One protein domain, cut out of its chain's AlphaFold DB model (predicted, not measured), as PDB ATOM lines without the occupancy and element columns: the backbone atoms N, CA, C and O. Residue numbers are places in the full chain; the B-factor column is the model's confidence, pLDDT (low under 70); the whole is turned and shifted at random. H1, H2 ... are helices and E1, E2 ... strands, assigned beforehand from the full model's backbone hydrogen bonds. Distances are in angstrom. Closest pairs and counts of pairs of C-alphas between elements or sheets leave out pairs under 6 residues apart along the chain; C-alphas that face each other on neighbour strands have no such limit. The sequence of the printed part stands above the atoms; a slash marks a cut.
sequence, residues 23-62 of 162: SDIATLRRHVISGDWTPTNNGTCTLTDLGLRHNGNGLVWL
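What this domain is: This is residues 23 to 62 of the 162 residues of an uncharacterized protein of Sodalis glossinidius (strain morsitans) (UniProt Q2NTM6). A small two-stranded hairpin, E1 and E2, makes one end of the domain, and the helix H1 with the short helix H2 makes the other. Residues 42 to 51, with no named element, wind across from H2 to the hairpin, and H1 comes near the hairpin at Ile 33 and Leu 59. The printed part has 40 residues, with two named helices and then two named strands in the order H1, H2, E1, E2; the sheet has the order E1 - E2 and is antiparallel. The class is mixed, helices and strands. The whole is compact, with a radius of gyration of the C-alphas of 9.3 A, and rounded, with spans of 25 by 18 by 16 A.

Where its parts are: Strand E1 is residues 52 to 54 and measures 7.2 A from first to last C-alpha, beginning at C-alpha 52 at (153.231, 179.792, 311.717). Strand E2 is residues 59 to 61 and measures 7.0 A, ending at C-alpha 61 at (153.154, 182.859, 315.268). Helix H1 is residues 23 to 34, 16.7 A long, and begins at C-alpha 23 at (144.522, 167.633, 317.297). Helix H2 is residues 38 to 41 and measures 5.1 A.

How they stand to each other: E1 and E2 form a hairpin of antiparallel neighbour strands, with 136 degrees between their N-to-C directions. The C-alphas of Leu 52 and Trp 61 face each other at 4.7 A. N 53 and O 60 are within hydrogen-bond range at 2.9 A, and so are N 60 and O 53 at 2.9 A. Between H1 and E2 there is 1 pair of C-alphas within 8 A, those of Ile 33 and Leu 59, 7.4 A apart. H1 and E1 are only just apart, with their closest C-alphas at 8.2 A. H1 touches H2 with residues 28 to 32 alone; the closest C-alphas are those of Leu 28 and Pro 39, 6.9 A apart. H2 and E2 are apart. In H1 every O i to N i+4 pair is within hydrogen-bond range; H2 is too short for such a pair, and its 1 pair of O i and N i+3 is within range.

The domain as a whole: The two C-alphas farthest apart are those of Ser 23 and Gly 56, 28.0 A. The printed part runs from residue 23 to 62 and has no cut. The links from H1 to H2 and from E1 to E2 are tight, the link from H2 to E1 is short with 10 residues, and no link is long. The mean pLDDT of the printed part is 72.5, and 13 residues are under 70: 23, 25, 35, 38 to 45, and 56 to 57.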
ATOM      1  N   SER A  23     143.550 168.454 316.553       51.97
ATOM      2  CA  SER A  23     144.522 167.633 317.297       51.97
ATOM      3  C   SER A  23     145.795 167.310 316.507       51.97
ATOM      4  O   SER A  23     146.894 167.234 317.073       51.97
ATOM      5  N   ASP A  24     145.652 167.138 315.197       70.81
ATOM      6  CA  ASP A  24     146.750 166.875 314.277       70.81
ATOM      7  C   ASP A  24     147.533 168.166 314.064       70.81
ATOM      8  O   ASP A  24     148.756 168.145 314.132       70.81
ATOM      9  N   ILE A  25     146.857 169.313 313.946       66.94
ATOM     10  CA  ILE A  25     147.505 170.624 313.792       66.94
ATOM     11  C   ILE A  25     148.413 170.930 314.987       66.94
ATOM     12  O   ILE A  25     149.582 171.257 314.791       66.94
ATOM     13  N   ALA A  26     147.934 170.774 316.225       70.62
ATOM     14  CA  ALA A  26     148.754 171.019 317.418       70.62
ATOM     15  C   ALA A  26     149.964 170.069 317.512       70.62
ATOM     16  O   ALA A  26     151.038 170.434 318.000       70.62
ATOM     17  N   THR A  27     149.811 168.837 317.033       76.69
ATOM     18  CA  THR A  27     150.887 167.844 317.022       76.69
ATOM     19  C   THR A  27     151.905 168.142 315.929       76.69
ATOM     20  O   THR A  27     153.096 168.220 316.224       76.69
ATOM     21  N   LEU A  28     151.458 168.387 314.700       75.00
ATOM     22  CA  LEU A  28     152.295 168.788 313.569       75.00
ATOM     23  C   LEU A  28     153.040 170.090 313.867       75.00
ATOM     24  O   LEU A  28     154.229 170.206 313.588       75.00
ATOM     25  N   ARG A  29     152.380 171.035 314.538       77.94
ATOM     26  CA  ARG A  29     152.990 172.272 315.011       77.94
ATOM     27  C   ARG A  29     154.136 172.010 315.984       77.94
ATOM     28  O   ARG A  29     155.210 172.570 315.799       77.94
ATOM     29  N   ARG A  30     153.949 171.143 316.985       75.94
ATOM     30  CA  ARG A  30     155.030 170.764 317.913       75.94
ATOM     31  C   ARG A  30     156.202 170.097 317.197       75.94
ATOM     32  O   ARG A  30     157.335 170.355 317.579       75.94
ATOM     33  N   HIS A  31     155.946 169.286 316.169       73.00
ATOM     34  CA  HIS A  31     156.998 168.680 315.346       73.00
ATOM     35  C   HIS A  31     157.773 169.744 314.560       73.00
ATOM     36  O   HIS A  31     158.993 169.806 314.648       73.00
ATOM     37  N   VAL A  32     157.080 170.659 313.880       74.06
ATOM     38  CA  VAL A  32     157.734 171.732 313.113       74.06
ATOM     39  C   VAL A  32     158.508 172.686 314.028       74.06
ATOM     40  O   VAL A  32     159.661 173.007 313.739       74.06
ATOM     41  N   ILE A  33     157.927 173.076 315.170       76.69
ATOM     42  CA  ILE A  33     158.610 173.885 316.191       76.69
ATOM     43  C   ILE A  33     159.805 173.128 316.774       76.69
ATOM     44  O   ILE A  33     160.819 173.755 317.050       76.69
ATOM     45  N   SER A  34     159.736 171.802 316.935       71.19
ATOM     46  CA  SER A  34     160.863 171.001 317.432       71.19
ATOM     47  C   SER A  34     161.946 170.731 316.371       71.19
ATOM     48  O   SER A  34     163.023 170.228 316.702       71.19
ATOM     49  N   GLY A  35     161.699 171.112 315.113       65.69
ATOM     50  CA  GLY A  35     162.632 170.977 313.995       65.69
ATOM     51  C   GLY A  35     162.383 169.771 313.085       65.69
ATOM     52  O   GLY A  35     163.195 169.522 312.190       65.69
ATOM     53  N   ASP A  36     161.287 169.035 313.271       73.69
ATOM     54  CA  ASP A  36     160.801 168.044 312.310       73.69
ATOM     55  C   ASP A  36     159.872 168.692 311.273       73.69
ATOM     56  O   ASP A  36     158.675 168.896 311.476       73.69
ATOM     57  N   TRP A  37     160.462 168.995 310.119       78.56
ATOM     58  CA  TRP A  37     159.806 169.628 308.976       78.56
ATOM     59  C   TRP A  37     159.196 168.631 307.990       78.56
ATOM     60  O   TRP A  37     158.702 169.041 306.938       78.56
ATOM     61  N   THR A  38     159.232 167.330 308.288       68.50
ATOM     62  CA  THR A  38     158.706 166.277 307.403       68.50
ATOM     63  C   THR A  38     157.273 166.558 306.927       68.50
ATOM     64  O   THR A  38     157.030 166.438 305.723       68.50
ATOM     65  N   PRO A  39     156.337 167.019 307.781       62.59
ATOM     66  CA  PRO A  39     154.976 167.328 307.339       62.59
ATOM     67  C   PRO A  39     154.902 168.462 306.308       62.59
ATOM     68  O   PRO A  39     154.125 168.400 305.350       62.59
ATOM     69  N   THR A  40     155.748 169.478 306.462       64.56
ATOM     70  CA  THR A  40     155.794 170.623 305.547       64.56
ATOM     71  C   THR A  40     156.506 170.272 304.246       64.56
ATOM     72  O   THR A  40     156.040 170.619 303.164       64.56
ATOM     73  N   ASN A  41     157.595 169.510 304.332       61.50
ATOM     74  CA  ASN A  41     158.384 169.088 303.175       61.50
ATOM     75  C   ASN A  41     157.641 168.091 302.280       61.50
ATOM     76  O   ASN A  41     157.811 168.116 301.063       61.50
ATOM     77  N   ASN A  42     156.796 167.245 302.871       66.50
ATOM     78  CA  ASN A  42     155.965 166.297 302.130       66.50
ATOM     79  C   ASN A  42     154.707 166.950 301.528       66.50
ATOM     80  O   ASN A  42     153.921 166.261 300.884       66.50
ATOM     81  N   GLY A  43     154.495 168.254 301.750       56.47
ATOM     82  CA  GLY A  43     153.329 168.986 301.253       56.47
ATOM     83  C   GLY A  43     152.018 168.626 301.954       56.47
ATOM     84  O   GLY A  43     150.955 168.958 301.444       56.47
ATOM     85  N   THR A  44     152.079 167.951 303.110       61.28
ATOM     86  CA  THR A  44     150.877 167.576 303.876       61.28
ATOM     87  C   THR A  44     150.249 168.753 304.619       61.28
ATOM     88  O   THR A  44     149.048 168.742 304.866       61.28
ATOM     89  N   CYS A  45     151.039 169.775 304.954       67.12
ATOM     90  CA  CYS A  45     150.564 171.045 305.496       67.12
ATOM     91  C   CYS A  45     151.578 172.164 305.225       67.12
ATOM     92  O   CYS A  45     152.777 171.924 305.082       67.12
ATOM     93  N   THR A  46     151.116 173.405 305.167       71.88
ATOM     94  CA  THR A  46     151.957 174.603 305.091       71.88
ATOM     95  C   THR A  46     152.188 175.196 306.481       71.88
ATOM     96  O   THR A  46     151.474 174.895 307.436       71.88
ATOM     97  N   LEU A  47     153.174 176.090 306.614       74.25
ATOM     98  CA  LEU A  47     153.363 176.846 307.859       74.25
ATOM     99  C   LEU A  47     152.108 177.645 308.234       74.25
ATOM    100  O   LEU A  47     151.750 177.704 309.406       74.25
ATOM    101  N   THR A  48     151.402 178.189 307.243       79.31
ATOM    102  CA  THR A  48     150.151 178.924 307.446       79.31
ATOM    103  C   THR A  48     149.051 178.024 308.004       79.31
ATOM    104  O   THR A  48     148.362 178.441 308.931       79.31
ATOM    105  N   ASP A  49     148.954 176.775 307.537       76.44
ATOM    106  CA  ASP A  49     148.005 175.785 308.078       76.44
ATOM    107  C   ASP A  49     148.291 175.456 309.550       76.44
ATOM    108  O   ASP A  49     147.397 175.083 310.306       76.44
ATOM    109  N   LEU A  50     149.543 175.635 309.984       79.69
ATOM    110  CA  LEU A  50     149.959 175.472 311.375       79.69
ATOM    111  C   LEU A  50     149.852 176.765 312.197       79.69
ATOM    112  O   LEU A  50     150.111 176.725 313.403       79.69
ATOM    113  N   GLY A  51     149.457 177.893 311.599       82.88
ATOM    114  CA  GLY A  51     149.459 179.204 312.252       82.88
ATOM    115  C   GLY A  51     150.870 179.744 312.499       82.88
ATOM    116  O   GLY A  51     151.105 180.435 313.486       82.88
ATOM    117  N   LEU A  52     151.820 179.420 311.621       82.69
ATOM    118  CA  LEU A  52     153.231 179.792 311.717       82.69
ATOM    119  C   LEU A  52     153.698 180.566 310.477       82.69
ATOM    120  O   LEU A  52     153.159 180.424 309.377       82.69
ATOM    121  N   ARG A  53     154.756 181.365 310.636       84.75
ATOM    122  CA  ARG A  53     155.507 181.989 309.534       84.75
ATOM    123  C   ARG A  53     156.974 182.197 309.921       84.75
ATOM    124  O   ARG A  53     157.320 182.147 311.096       84.75
ATOM    125  N   HIS A  54     157.831 182.476 308.941       78.44
ATOM    126  CA  HIS A  54     159.207 182.921 309.192       78.44
ATOM    127  C   HIS A  54     159.291 184.453 309.212       78.44
ATOM    128  O   HIS A  54     158.699 185.112 308.357       78.44
ATOM    129  N   ASN A  55     160.063 185.020 310.144       77.12
ATOM    130  CA  ASN A  55     160.348 186.466 310.202       77.12
ATOM    131  C   ASN A  55     161.806 186.823 309.851       77.12
ATOM    132  O   ASN A  55     162.263 187.918 310.158       77.12
ATOM    133  N   GLY A  56     162.557 185.884 309.273       61.00
ATOM    134  CA  GLY A  56     163.996 186.026 309.041       61.00
ATOM    135  C   GLY A  56     164.861 185.656 310.251       61.00
ATOM    136  O   GLY A  56     165.948 185.148 310.046       61.00
ATOM    137  N   ASN A  57     164.375 185.776 311.488       65.25
ATOM    138  CA  ASN A  57     165.117 185.382 312.699       65.25
ATOM    139  C   ASN A  57     164.703 184.011 313.253       65.25
ATOM    140  O   ASN A  57     165.391 183.450 314.104       65.25
ATOM    141  N   GLY A  58     163.584 183.468 312.779       71.50
ATOM    142  CA  GLY A  58     163.085 182.156 313.166       71.50
ATOM    143  C   GLY A  58     161.601 181.995 312.862       71.50
ATOM    144  O   GLY A  58     161.013 182.776 312.106       71.50
ATOM    145  N   LEU A  59     161.018 180.963 313.466       80.88
ATOM    146  CA  LEU A  59     159.584 180.712 313.446       80.88
ATOM    147  C   LEU A  59     158.864 181.654 314.409       80.88
ATOM    148  O   LEU A  59     159.237 181.791 315.575       80.88
ATOM    149  N   VAL A  60     157.795 182.261 313.914       80.12
ATOM    150  CA  VAL A  60     156.884 183.085 314.698       80.12
ATOM    151  C   VAL A  60     155.446 182.675 314.439       80.12
ATOM    152  O   VAL A  60     155.112 182.115 313.389       80.12
ATOM    153  N   TRP A  61     154.592 183.000 315.392       84.94
ATOM    154  CA  TRP A  61     153.154 182.859 315.268       84.94
ATOM    155  C   TRP A  61     152.586 183.753 314.159       84.94
ATOM    156  O   TRP A  61     153.011 184.899 313.978       84.94
ATOM    157  N   LEU A  62     151.640 183.220 313.388       80.19
ATOM    158  CA  LEU A  62     151.133 183.843 312.166       80.19
ATOM    159  C   LEU A  62     150.405 185.163 312.418       80.19
ATOM    160  O   LEU A  62     150.522 186.052 311.575       80.19
TER     161      LEU A  62